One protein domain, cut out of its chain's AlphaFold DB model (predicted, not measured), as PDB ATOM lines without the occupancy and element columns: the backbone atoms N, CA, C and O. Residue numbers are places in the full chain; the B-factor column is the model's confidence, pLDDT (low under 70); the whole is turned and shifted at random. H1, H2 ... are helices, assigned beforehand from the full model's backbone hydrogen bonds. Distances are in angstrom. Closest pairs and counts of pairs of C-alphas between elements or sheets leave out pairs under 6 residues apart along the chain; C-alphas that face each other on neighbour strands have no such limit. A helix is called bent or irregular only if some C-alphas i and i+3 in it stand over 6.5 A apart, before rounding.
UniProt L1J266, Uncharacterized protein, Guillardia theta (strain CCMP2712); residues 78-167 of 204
ATOM      1  N   PHE A  78       9.652 -62.445 -37.305       70.25
ATOM      2  CA  PHE A  78       9.922 -61.481 -38.372       70.25
ATOM      3  C   PHE A  78       8.637 -61.133 -39.133       70.25
ATOM      4  O   PHE A  78       8.290 -59.960 -39.220       70.25
ATOM      5  N   ILE A  79       7.869 -62.152 -39.539       74.94
ATOM      6  CA  ILE A  79       6.597 -62.012 -40.264       74.94
ATOM      7  C   ILE A  79       5.595 -61.153 -39.478       74.94
ATOM      8  O   ILE A  79       4.915 -60.315 -40.062       74.94
ATOM      9  N   ALA A  80       5.541 -61.295 -38.152       74.56
ATOM     10  CA  ALA A  80       4.642 -60.500 -37.315       74.56
ATOM     11  C   ALA A  80       5.054 -59.019 -37.213       74.56
ATOM     12  O   ALA A  80       4.205 -58.159 -36.994       74.56
ATOM     13  N   THR A  81       6.345 -58.710 -37.379       77.62
ATOM     14  CA  THR A  81       6.867 -57.330 -37.339       77.62
ATOM     15  C   THR A  81       6.899 -56.637 -38.700       77.62
ATOM     16  O   THR A  81       7.024 -55.413 -38.750       77.62
ATOM     17  N   VAL A  82       6.774 -57.397 -39.793       81.88
ATOM     18  CA  VAL A  82       6.814 -56.874 -41.168       81.88
ATOM     19  C   VAL A  82       5.812 -55.734 -41.376       81.88
ATOM     20  O   VAL A  82       6.267 -54.678 -41.796       81.88
ATOM     21  N   PRO A  83       4.518 -55.839 -41.006       80.31
ATOM     22  CA  PRO A  83       3.560 -54.759 -41.261       80.31
ATOM     23  C   PRO A  83       3.965 -53.417 -40.637       80.31
ATOM     24  O   PRO A  83       3.808 -52.372 -41.262       80.31
ATOM     25  N   PHE A  84       4.544 -53.440 -39.432       80.00
ATOM     26  CA  PHE A  84       5.020 -52.230 -38.758       80.00
ATOM     27  C   PHE A  84       6.218 -51.615 -39.481       80.00
ATOM     28  O   PHE A  84       6.243 -50.410 -39.726       80.00
ATOM     29  N   LYS A  85       7.197 -52.444 -39.859       83.38
ATOM     30  CA  LYS A  85       8.387 -51.989 -40.590       83.38
ATOM     31  C   LYS A  85       8.029 -51.473 -41.981       83.38
ATOM     32  O   LYS A  85       8.547 -50.440 -42.391       83.38
ATOM     33  N   THR A  86       7.118 -52.154 -42.673       85.94
ATOM     34  CA  THR A  86       6.592 -51.735 -43.973       85.94
ATOM     35  C   THR A  86       5.861 -50.403 -43.861       85.94
ATOM     36  O   THR A  86       6.126 -49.523 -44.666       85.94
ATOM     37  N   GLY A  87       5.013 -50.211 -42.845       86.75
ATOM     38  CA  GLY A  87       4.331 -48.932 -42.625       86.75
ATOM     39  C   GLY A  87       5.303 -47.766 -42.415       86.75
ATOM     40  O   GLY A  87       5.146 -46.722 -43.038       86.75
ATOM     41  N   ILE A  88       6.349 -47.965 -41.603       87.00
ATOM     42  CA  ILE A  88       7.397 -46.953 -41.386       87.00
ATOM     43  C   ILE A  88       8.147 -46.662 -42.691       87.00
ATOM     44  O   ILE A  88       8.305 -45.502 -43.061       87.00
ATOM     45  N   ALA A  89       8.584 -47.703 -43.402       92.00
ATOM     46  CA  ALA A  89       9.330 -47.547 -44.646       92.00
ATOM     47  C   ALA A  89       8.502 -46.841 -45.729       92.00
ATOM     48  O   ALA A  89       8.992 -45.900 -46.346       92.00
ATOM     49  N   LEU A  90       7.242 -47.244 -45.920       91.00
ATOM     50  CA  LEU A  90       6.325 -46.601 -46.864       91.00
ATOM     51  C   LEU A  90       6.038 -45.149 -46.478       91.00
ATOM     52  O   LEU A  90       5.980 -44.304 -47.361       91.00
ATOM     53  N   GLY A  91       5.903 -44.842 -45.184       89.69
ATOM     54  CA  GLY A  91       5.722 -43.466 -44.717       89.69
ATOM     55  C   GLY A  91       6.929 -42.582 -45.029       89.69
ATOM     56  O   GLY A  91       6.770 -41.495 -45.579       89.69
ATOM     57  N   VAL A  92       8.143 -43.067 -44.747       93.12
ATOM     58  CA  VAL A  92       9.382 -42.325 -45.035       93.12
ATOM     59  C   VAL A  92       9.579 -42.151 -46.540       93.12
ATOM     60  O   VAL A  92       9.730 -41.024 -47.008       93.12
ATOM     61  N   VAL A  93       9.525 -43.240 -47.313       93.81
ATOM     62  CA  VAL A  93       9.693 -43.189 -48.774       93.81
ATOM     63  C   VAL A  93       8.604 -42.334 -49.417       93.81
ATOM     64  O   VAL A  93       8.914 -41.496 -50.257       93.81
ATOM     65  N   GLY A  94       7.351 -42.489 -48.983       91.50
ATOM     66  CA  GLY A  94       6.221 -41.695 -49.457       91.50
ATOM     67  C   GLY A  94       6.407 -40.205 -49.188       91.50
ATOM     68  O   GLY A  94       6.181 -39.404 -50.084       91.50
ATOM     69  N   SER A  95       6.891 -39.827 -47.999       88.56
ATOM     70  CA  SER A  95       7.147 -38.417 -47.669       88.56
ATOM     71  C   SER A  95       8.218 -37.775 -48.559       88.56
ATOM     72  O   SER A  95       8.051 -36.640 -48.991       88.56
ATOM     73  N   ILE A  96       9.278 -38.516 -48.899       93.56
ATOM     74  CA  ILE A  96      10.342 -38.039 -49.795       93.56
ATOM     75  C   ILE A  96       9.841 -37.982 -51.244       93.56
ATOM     76  O   ILE A  96      10.089 -36.998 -51.936       93.56
ATOM     77  N   ALA A  97       9.116 -39.009 -51.694       91.56
ATOM     78  CA  ALA A  97       8.576 -39.085 -53.051       91.56
ATOM     79  C   ALA A  97       7.448 -38.070 -53.313       91.56
ATOM     80  O   ALA A  97       7.264 -37.650 -54.453       91.56
ATOM     81  N   ALA A  98       6.717 -37.643 -52.279       90.25
ATOM     82  CA  ALA A  98       5.645 -36.659 -52.406       90.25
ATOM     83  C   ALA A  98       6.156 -35.267 -52.811       90.25
ATOM     84  O   ALA A  98       5.449 -34.542 -53.500       90.25
ATOM     85  N   VAL A  99       7.383 -34.896 -52.428       92.88
ATOM     86  CA  VAL A  99       7.951 -33.574 -52.739       92.88
ATOM     87  C   VAL A  99       8.063 -33.331 -54.252       92.88
ATOM     88  O   VAL A  99       7.457 -32.371 -54.728       92.88
ATOM     89  N   PRO A 100       8.765 -34.163 -55.047       93.69
ATOM     90  CA  PRO A 100       8.808 -33.966 -56.495       93.69
ATOM     91  C   PRO A 100       7.438 -34.175 -57.150       93.69
ATOM     92  O   PRO A 100       7.129 -33.495 -58.115       93.69
ATOM     93  N   LEU A 101       6.592 -35.063 -56.619       90.00
ATOM     94  CA  LEU A 101       5.265 -35.319 -57.188       90.00
ATOM     95  C   LEU A 101       4.330 -34.100 -57.121       90.00
ATOM     96  O   LEU A 101       3.480 -33.942 -57.990       90.00
ATOM     97  N   VAL A 102       4.486 -33.258 -56.097       92.12
ATOM     98  CA  VAL A 102       3.641 -32.076 -55.857       92.12
ATOM     99  C   VAL A 102       4.264 -30.800 -56.426       92.12
ATOM    100  O   VAL A 102       3.552 -29.959 -56.962       92.12
ATOM    101  N   PHE A 103       5.586 -30.637 -56.320       93.88
ATOM    102  CA  PHE A 103       6.249 -29.359 -56.613       93.88
ATOM    103  C   PHE A 103       7.044 -29.337 -57.930       93.88
ATOM    104  O   PHE A 103       7.498 -28.269 -58.336       93.88
ATOM    105  N   GLN A 104       7.239 -30.480 -58.602       95.50
ATOM    106  CA  GLN A 104       7.944 -30.545 -59.887       95.50
ATOM    107  C   GLN A 104       6.958 -30.785 -61.033       95.50
ATOM    108  O   GLN A 104       6.313 -31.832 -61.092       95.50
ATOM    109  N   LEU A 105       6.900 -29.837 -61.974       94.75
ATOM    110  CA  LEU A 105       5.934 -29.834 -63.075       94.75
ATOM    111  C   LEU A 105       5.967 -31.123 -63.907       94.75
ATOM    112  O   LEU A 105       4.924 -31.734 -64.105       94.75
ATOM    113  N   ASP A 106       7.146 -31.581 -64.333       96.00
ATOM    114  CA  ASP A 106       7.266 -32.778 -65.182       96.00
ATOM    115  C   ASP A 106       6.715 -34.038 -64.499       96.00
ATOM    116  O   ASP A 106       5.997 -34.835 -65.105       96.00
ATOM    117  N   THR A 107       7.030 -34.209 -63.213       94.06
ATOM    118  CA  THR A 107       6.578 -35.354 -62.415       94.06
ATOM    119  C   THR A 107       5.069 -35.285 -62.173       94.06
ATOM    120  O   THR A 107       4.388 -36.310 -62.247       94.06
ATOM    121  N   ALA A 108       4.541 -34.084 -61.921       93.69
ATOM    122  CA  ALA A 108       3.116 -33.844 -61.734       93.69
ATOM    123  C   ALA A 108       2.311 -34.061 -63.027       93.69
ATOM    124  O   ALA A 108       1.274 -34.720 -62.990       93.69
ATOM    125  N   LEU A 109       2.806 -33.580 -64.172       94.88
ATOM    126  CA  LEU A 109       2.203 -33.805 -65.490       94.88
ATOM    127  C   LEU A 109       2.190 -35.287 -65.849       94.88
ATOM    128  O   LEU A 109       1.145 -35.801 -66.243       94.88
ATOM    129  N   TRP A 110       3.311 -35.985 -65.642       96.31
ATOM    130  CA  TRP A 110       3.383 -37.432 -65.827       96.31
ATOM    131  C   TRP A 110       2.342 -38.151 -64.960       96.31
ATOM    132  O   TRP A 110       1.562 -38.959 -65.454       96.31
ATOM    133  N   PHE A 111       2.266 -37.844 -63.666       94.06
ATOM    134  CA  PHE A 111       1.297 -38.508 -62.794       94.06
ATOM    135  C   PHE A 111      -0.150 -38.185 -63.186       94.06
ATOM    136  O   PHE A 111      -1.013 -39.066 -63.167       94.06
ATOM    137  N   ASN A 112      -0.408 -36.939 -63.583       94.25
ATOM    138  CA  ASN A 112      -1.715 -36.512 -64.047       94.25
ATOM    139  C   ASN A 112      -2.135 -37.255 -65.324       94.25
ATOM    140  O   ASN A 112      -3.252 -37.759 -65.377       94.25
ATOM    141  N   GLU A 113      -1.241 -37.401 -66.304       95.69
ATOM    142  CA  GLU A 113      -1.510 -38.103 -67.566       95.69
ATOM    143  C   GLU A 113      -1.915 -39.571 -67.345       95.69
ATOM    144  O   GLU A 113      -2.848 -40.062 -67.980       95.69
ATOM    145  N   TYR A 114      -1.250 -40.268 -66.417       95.38
ATOM    146  CA  TYR A 114      -1.463 -41.705 -66.215       95.38
ATOM    147  C   TYR A 114      -2.516 -42.061 -65.153       95.38
ATOM    148  O   TYR A 114      -3.100 -43.144 -65.245       95.38
ATOM    149  N   PHE A 115      -2.747 -41.219 -64.137       92.25
ATOM    150  CA  PHE A 115      -3.554 -41.603 -62.965       92.25
ATOM    151  C   PHE A 115      -4.746 -40.694 -62.656       92.25
ATOM    152  O   PHE A 115      -5.764 -41.198 -62.182       92.25
ATOM    153  N   VAL A 116      -4.627 -39.381 -62.862       91.81
ATOM    154  CA  VAL A 116      -5.619 -38.409 -62.360       91.81
ATOM    155  C   VAL A 116      -6.503 -37.888 -63.480       91.81
ATOM    156  O   VAL A 116      -7.717 -37.796 -63.311       91.81
ATOM    157  N   THR A 117      -5.912 -37.598 -64.637       93.62
ATOM    158  CA  THR A 117      -6.580 -37.077 -65.834       93.62
ATOM    159  C   THR A 117      -7.331 -35.758 -65.600       93.62
ATOM    160  O   THR A 117      -8.355 -35.512 -66.232       93.62
ATOM    161  N   ALA A 118      -6.842 -34.911 -64.686       91.56
ATOM    162  CA  ALA A 118      -7.383 -33.573 -64.455       91.56
ATOM    163  C   ALA A 118      -6.931 -32.592 -65.547       91.56
ATOM    164  O   ALA A 118      -5.867 -32.762 -66.149       91.56
ATOM    165  N   ASP A 119      -7.720 -31.538 -65.767       93.19
ATOM    166  CA  ASP A 119      -7.367 -30.475 -66.704       93.19
ATOM    167  C   ASP A 119      -6.062 -29.787 -66.269       93.19
ATOM    168  O   ASP A 119      -5.852 -29.452 -65.096       93.19
ATOM    169  N   VAL A 120      -5.154 -29.616 -67.231       92.44
ATOM    170  CA  VAL A 120      -3.880 -28.927 -67.013       92.44
ATOM    171  C   VAL A 120      -4.156 -27.426 -66.964       92.44
ATOM    172  O   VAL A 120      -4.849 -26.905 -67.837       92.44
ATOM    173  N   ALA A 121      -3.639 -26.750 -65.935       90.44
ATOM    174  CA  ALA A 121      -3.765 -25.301 -65.797       90.44
ATOM    175  C   ALA A 121      -3.081 -24.561 -66.959       90.44
ATOM    176  O   ALA A 121      -2.243 -25.125 -67.673       90.44
ATOM    177  N   GLU A 122      -3.445 -23.295 -67.157       91.31
ATOM    178  CA  GLU A 122      -2.798 -22.472 -68.174       91.31
ATOM    179  C   GLU A 122      -1.295 -22.329 -67.864       91.31
ATOM    180  O   GLU A 122      -0.911 -22.320 -66.694       91.31
ATOM    181  N   PRO A 123      -0.417 -22.229 -68.879       89.88
ATOM    182  CA  PRO A 123       1.029 -22.179 -68.656       89.88
ATOM    183  C   PRO A 123       1.492 -21.043 -67.731       89.88
ATOM    184  O   PRO A 123       2.502 -21.202 -67.053       89.88
ATOM    185  N   GLU A 124       0.752 -19.928 -67.697       89.69
ATOM    186  CA  GLU A 124       1.019 -18.772 -66.827       89.69
ATOM    187  C   GLU A 124       0.848 -19.118 -65.333       89.69
ATOM    188  O   GLU A 124       1.529 -18.544 -64.490       89.69
ATOM    189  N   ASP A 125       0.015 -20.114 -65.010       88.06
ATOM    190  CA  ASP A 125      -0.252 -20.597 -63.649       88.06
ATOM    191  C   ASP A 125       0.618 -21.819 -63.275       88.06
ATOM    192  O   ASP A 125       0.275 -22.586 -62.372       88.06
ATOM    193  N   LEU A 126       1.718 -22.079 -63.994       90.19
ATOM    194  CA  LEU A 126       2.617 -23.221 -63.750       90.19
ATOM    195  C   LEU A 126       4.106 -22.823 -63.767       90.19
ATOM    196  O   LEU A 126       4.979 -23.694 -63.842       90.19
ATOM    197  N   GLU A 127       4.415 -21.526 -63.689       90.44
ATOM    198  CA  GLU A 127       5.784 -21.005 -63.804       90.44
ATOM    199  C   GLU A 127       6.619 -21.260 -62.544       90.44
ATOM    200  O   GLU A 127       7.835 -21.481 -62.611       90.44
ATOM    201  N   THR A 128       5.975 -21.256 -61.380       93.50
ATOM    202  CA  THR A 128       6.635 -21.472 -60.095       93.50
ATOM    203  C   THR A 128       6.254 -22.814 -59.478       93.50
ATOM    204  O   THR A 128       5.126 -23.293 -59.565       93.50
ATOM    205  N   TRP A 129       7.189 -23.403 -58.730       92.81
ATOM    206  CA  TRP A 129       6.945 -24.619 -57.944       92.81
ATOM    207  C   TRP A 129       5.727 -24.533 -57.002       92.81
ATOM    208  O   TRP A 129       5.096 -25.550 -56.735       92.81
ATOM    209  N   LEU A 130       5.364 -23.339 -56.510       93.06
ATOM    210  CA  LEU A 130       4.208 -23.142 -55.630       93.06
ATOM    211  C   LEU A 130       2.891 -23.166 -56.405       93.06
ATOM    212  O   LEU A 130       1.911 -23.688 -55.882       93.06
ATOM    213  N   GLU A 131       2.868 -22.640 -57.627       92.69
ATOM    214  CA  GLU A 131       1.690 -22.690 -58.497       92.69
ATOM    215  C   GLU A 131       1.436 -24.122 -58.985       92.69
ATOM    216  O   GLU A 131       0.312 -24.616 -58.885       92.69
ATOM    217  N   VAL A 132       2.500 -24.854 -59.343       93.19
ATOM    218  CA  VAL A 132       2.431 -26.307 -59.590       93.19
ATOM    219  C   VAL A 132       1.870 -27.037 -58.362       93.19
ATOM    220  O   VAL A 132       0.979 -27.879 -58.485       93.19
ATOM    221  N   GLY A 133       2.333 -26.677 -57.162       92.50
ATOM    222  CA  GLY A 133       1.806 -27.201 -55.901       92.50
ATOM    223  C   GLY A 133       0.319 -26.895 -55.686       92.50
ATOM    224  O   GLY A 133      -0.433 -27.769 -55.261       92.50
ATOM    225  N   ALA A 134      -0.128 -25.679 -56.005       93.69
ATOM    226  CA  ALA A 134      -1.528 -25.282 -55.888       93.69
ATOM    227  C   ALA A 134      -2.427 -26.070 -56.857       93.69
ATOM    228  O   ALA A 134      -3.477 -26.570 -56.453       93.69
ATOM    229  N   TRP A 135      -1.988 -26.250 -58.106       94.06
ATOM    230  CA  TRP A 135      -2.694 -27.072 -59.089       94.06
ATOM    231  C   TRP A 135      -2.762 -28.544 -58.665       94.06
ATOM    232  O   TRP A 135      -3.849 -29.126 -58.668       94.06
ATOM    233  N   THR A 136      -1.638 -29.138 -58.248       92.94
ATOM    234  CA  THR A 136      -1.613 -30.543 -57.803       92.94
ATOM    235  C   THR A 136      -2.463 -30.793 -56.558       92.94
ATOM    236  O   THR A 136      -3.087 -31.850 -56.424       92.94
ATOM    237  N   TRP A 137      -2.554 -29.812 -55.659       91.06
ATOM    238  CA  TRP A 137      -3.378 -29.918 -54.460       91.06
ATOM    239  C   TRP A 137      -4.876 -30.043 -54.770       91.06
ATOM    240  O   TRP A 137      -5.560 -30.829 -54.112       91.06
ATOM    241  N   ASN A 138      -5.372 -29.354 -55.805       90.31
ATOM    242  CA  ASN A 138      -6.797 -29.346 -56.167       90.31
ATOM    243  C   ASN A 138      -7.363 -30.749 -56.433       90.31
ATOM    244  O   ASN A 138      -8.502 -31.042 -56.073       90.31
ATOM    245  N   TRP A 139      -6.575 -31.639 -57.040       88.38
ATOM    246  CA  TRP A 139      -7.002 -33.015 -57.315       88.38
ATOM    247  C   TRP A 139      -6.528 -34.035 -56.269       88.38
ATOM    248  O   TRP A 139      -7.065 -35.143 -56.204       88.38
ATOM    249  N   MET A 140      -5.588 -33.669 -55.395       87.62
ATOM    250  CA  MET A 140      -5.161 -34.497 -54.258       87.62
ATOM    251  C   MET A 140      -6.045 -34.337 -53.013       87.62
ATOM    252  O   MET A 140      -6.118 -35.261 -52.195       87.62
ATOM    253  N   GLU A 141      -6.729 -33.202 -52.858       87.38
ATOM    254  CA  GLU A 141      -7.554 -32.901 -51.684       87.38
ATOM    255  C   GLU A 141      -8.644 -33.963 -51.414       87.38
ATOM    256  O   GLU A 141      -8.690 -34.474 -50.285       87.38
ATOM    257  N   PRO A 142      -9.474 -34.394 -52.390       89.06
ATOM    258  CA  PRO A 142     -10.531 -35.364 -52.104       89.06
ATOM    259  C   PRO A 142      -9.997 -36.746 -51.662       89.06
ATOM    260  O   PRO A 142     -10.461 -37.259 -50.633       89.06
ATOM    261  N   PRO A 143      -9.001 -37.358 -52.344       87.94
ATOM    262  CA  PRO A 143      -8.404 -38.616 -51.893       87.94
ATOM    263  C   PRO A 143      -7.727 -38.521 -50.522       87.94
ATOM    264  O   PRO A 143      -7.912 -39.412 -49.685       87.94
ATOM    265  N   ILE A 144      -6.965 -37.450 -50.259       88.69
ATOM    266  CA  ILE A 144      -6.289 -37.255 -48.966       88.69
ATOM    267  C   ILE A 144      -7.317 -37.076 -47.848       88.69
ATOM    268  O   ILE A 144      -7.146 -37.657 -46.771       88.69
ATOM    269  N   GLY A 145      -8.390 -36.322 -48.091       88.12
ATOM    270  CA  GLY A 145      -9.476 -36.133 -47.131       88.12
ATOM    271  C   GLY A 145     -10.122 -37.461 -46.736       88.12
ATOM    272  O   GLY A 145     -10.226 -37.777 -45.546       88.12
ATOM    273  N   GLN A 146     -10.461 -38.293 -47.725       91.31
ATOM    274  CA  GLN A 146     -11.050 -39.612 -47.486       91.31
ATOM    275  C   GLN A 146     -10.091 -40.560 -46.749       91.31
ATOM    276  O   GLN A 146     -10.495 -41.239 -45.798       91.31
ATOM    277  N   LEU A 147      -8.815 -40.601 -47.151       88.62
ATOM    278  CA  LEU A 147      -7.794 -41.413 -46.482       88.62
ATOM    279  C   LEU A 147      -7.575 -40.964 -45.034       88.62
ATOM    280  O   LEU A 147      -7.503 -41.800 -44.132       88.62
ATOM    281  N   SER A 148      -7.527 -39.655 -44.791       90.25
ATOM    282  CA  SER A 148      -7.381 -39.087 -43.449       90.25
ATOM    283  C   SER A 148      -8.570 -39.447 -42.565       90.25
ATOM    284  O   SER A 148      -8.378 -39.913 -41.440       90.25
ATOM    285  N   PHE A 149      -9.797 -39.326 -43.079       92.94
ATOM    286  CA  PHE A 149     -10.999 -39.717 -42.346       92.94
ATOM    287  C   PHE A 149     -11.019 -41.215 -42.012       92.94
ATOM    288  O   PHE A 149     -11.312 -41.595 -40.875       92.94
ATOM    289  N   LEU A 150     -10.640 -42.071 -42.965       93.44
ATOM    290  CA  LEU A 150     -10.499 -43.509 -42.736       93.44
ATOM    291  C   LEU A 150      -9.481 -43.804 -41.624       93.44
ATOM    292  O   LEU A 150      -9.778 -44.569 -40.701       93.44
ATOM    293  N   LEU A 151      -8.296 -43.191 -41.682       90.50
ATOM    294  CA  LEU A 151      -7.256 -43.371 -40.666       90.50
ATOM    295  C   LEU A 151      -7.719 -42.885 -39.289       90.50
ATOM    296  O   LEU A 151      -7.479 -43.575 -38.297       90.50
ATOM    297  N   LEU A 152      -8.429 -41.758 -39.218       93.06
ATOM    298  CA  LEU A 152      -9.026 -41.256 -37.978       93.06
ATOM    299  C   LEU A 152     -10.064 -42.232 -37.412       93.06
ATOM    300  O   LEU A 152     -10.040 -42.524 -36.216       93.06
ATOM    301  N   CYS A 153     -10.925 -42.809 -38.254       94.12
ATOM    302  CA  CYS A 153     -11.885 -43.830 -37.830       94.12
ATOM    303  C   CYS A 153     -11.180 -45.079 -37.278       94.12
ATOM    304  O   CYS A 153     -11.581 -45.616 -36.242       94.12
ATOM    305  N   LEU A 154     -10.097 -45.525 -37.921       90.56
ATOM    306  CA  LEU A 154      -9.291 -46.656 -37.449       90.56
ATOM    307  C   LEU A 154      -8.566 -46.341 -36.132       90.56
ATOM    308  O   LEU A 154      -8.513 -47.194 -35.239       90.56
ATOM    309  N   GLN A 155      -8.041 -45.125 -35.974       90.38
ATOM    310  CA  GLN A 155      -7.447 -44.657 -34.719       90.38
ATOM    311  C   GLN A 155      -8.486 -44.608 -33.597       90.38
ATOM    312  O   GLN A 155      -8.218 -45.090 -32.495       90.38
ATOM    313  N   PHE A 156      -9.684 -44.095 -33.882       93.19
ATOM    314  CA  PHE A 156     -10.797 -44.090 -32.942       93.19
ATOM    315  C   PHE A 156     -11.177 -45.515 -32.529       93.19
ATOM    316  O   PHE A 156     -11.181 -45.816 -31.337       93.19
ATOM    317  N   ALA A 157     -11.394 -46.421 -33.487       90.19
ATOM    318  CA  ALA A 157     -11.700 -47.825 -33.210       90.19
ATOM    319  C   ALA A 157     -10.609 -48.492 -32.354       90.19
ATOM    320  O   ALA A 157     -10.913 -49.186 -31.382       90.19
ATOM    321  N   ARG A 158      -9.328 -48.236 -32.657       87.19
ATOM    322  CA  ARG A 158      -8.198 -48.708 -31.844       87.19
ATOM    323  C   ARG A 158      -8.250 -48.166 -30.418       87.19
ATOM    324  O   ARG A 158      -8.049 -48.938 -29.484       87.19
ATOM    325  N   ASN A 159      -8.522 -46.878 -30.241       88.38
ATOM    326  CA  ASN A 159      -8.613 -46.270 -28.915       88.38
ATOM    327  C   ASN A 159      -9.806 -46.818 -28.121       88.38
ATOM    328  O   ASN A 159      -9.646 -47.111 -26.939       88.38
ATOM    329  N   GLN A 160     -10.954 -47.060 -28.760       90.94
ATOM    330  CA  GLN A 160     -12.095 -47.714 -28.108       90.94
ATOM    331  C   GLN A 160     -11.766 -49.149 -27.678       90.94
ATOM    332  O   GLN A 160     -12.063 -49.534 -26.549       90.94
ATOM    333  N   MET A 161     -11.071 -49.923 -28.522       84.62
ATOM    334  CA  MET A 161     -10.585 -51.255 -28.138       84.62
ATOM    335  C   MET A 161      -9.640 -51.192 -26.930       84.62
ATOM    336  O   MET A 161      -9.778 -51.993 -26.007       84.62
ATOM    337  N   LEU A 162      -8.709 -50.234 -26.901       83.88
ATOM    338  CA  LEU A 162      -7.776 -50.066 -25.782       83.88
ATOM    339  C   LEU A 162      -8.479 -49.633 -24.489       83.88
ATOM    340  O   LEU A 162      -8.150 -50.170 -23.433       83.88
ATOM    341  N   ASN A 163      -9.460 -48.729 -24.567       87.75
ATOM    342  CA  ASN A 163     -10.267 -48.301 -23.419       87.75
ATOM    343  C   ASN A 163     -11.104 -49.452 -22.848       87.75
ATOM    344  O   ASN A 163     -11.263 -49.557 -21.636       87.75
ATOM    345  N   TYR A 164     -11.571 -50.364 -23.706       86.56
ATOM    346  CA  TYR A 164     -12.229 -51.606 -23.289       86.56
ATOM    347  C   TYR A 164     -11.240 -52.657 -22.732       86.56
ATOM    348  O   TYR A 164     -11.627 -53.765 -22.372       86.56
ATOM    349  N   GLY A 165      -9.937 -52.357 -22.692       80.00
ATOM    350  CA  GLY A 165      -8.893 -53.296 -22.274       80.00
ATOM    351  C   GLY A 165      -8.587 -54.393 -23.301       80.00
ATOM    352  O   GLY A 165      -7.765 -55.276 -23.042       80.00
ATOM    353  N   ALA A 166      -9.190 -54.345 -24.491       74.00
ATOM    354  CA  ALA A 166      -8.921 -55.301 -25.549       74.00
ATOM    355  C   ALA A 166      -7.544 -55.019 -26.171       74.00
ATOM    356  O   ALA A 166      -7.318 -54.010 -26.840       74.00
ATOM    357  N   LYS A 167      -6.611 -55.965 -26.002       74.81
ATOM    358  CA  LYS A 167      -5.316 -56.004 -26.710       74.81
ATOM    359  C   LYS A 167      -5.307 -57.148 -27.735       74.81
ATOM    360  O   LYS A 167      -4.517 -58.086 -27.588       74.81
TER     361      LYS A 167
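Overview. This is residues 78 to 167 of the 204 residues of an uncharacterized protein of Guillardia theta (strain CCMP2712) (UniProt L1J266). Two long helical arms, H1 and H4b, reach out from a small helical head with open space between them, like an unclosed U; H1 leads into the head and H4b leads out of it. The head holds H2 and H4a side by side, the short H3 and the end of H1. The printed part has 90 residues, with four named helices in the order H1, H2, H3, H4, no named strand, and the class all helix. It is only just loose, close to extended, with a radius of gyration of the C-alphas of 17.9 A; the arms make the length of its spans of 57 by 27 by 21 A.

Along the chain. H1, residues 78 to 103, begins at C-alpha 78 (9.922, -61.481, -38.372) and is 37.1 A long; it is irregular, C-alphas 80 and 83 being 7.0 A apart, with a kink of 32 degrees near residue 97. H2, residues 105 to 116, 14.4 A, is only just irregular: C-alphas 113 and 116 are 6.6 A apart. H3 is residues 123 to 126, 5.3 A. H4, residues 129 to 163, was assigned as one helix by its hydrogen bonds but is bent, with C-alphas 139 and 142 6.7 A apart; its arms are H4a, residues 129 to 139, 16.3 A, and H4b, residues 142 to 163, 31.5 A, ending at C-alpha 163 (-10.267, -48.301, -23.419).

Arrangement. H1 touches H4a with residues 102 to 103 alone, at a steep tilt of 59 degrees, opposite ways; the closest C-alphas, of Phe 103 and Trp 129, are 5.0 A apart. H1 and H2 touch only at the corner, closest at the C-alphas of Leu 101 and Ala 108, 5.2 A. H2 and H4a touch at a shallow tilt of 8 degrees, the same way, closest at the C-alphas of Leu 105 and Val 132, 6.1 A. H3 and H4a only just touch, only at the corner, with 3 pairs of C-alphas within 8 A, the closest being Leu 126 and Val 132 at 5.2 A. H4a and H4b stand at a steep tilt of 69.8 degrees, only just short of about perpendicular. H4b touches no helix, and H1 and H4b are apart. Each O i to N i+4 pair is within hydrogen-bond range in H2 and H4b, against 18 of 22 in H1 and 6 of 7 in H4a; H3 is too short for such a pair.

Size, cuts and confidence. The two C-alphas farthest apart, of Glu 124 and Gly 165, are 57.2 A apart. The printed part has no cut, no link is long, and no printed residue is under pLDDT 70.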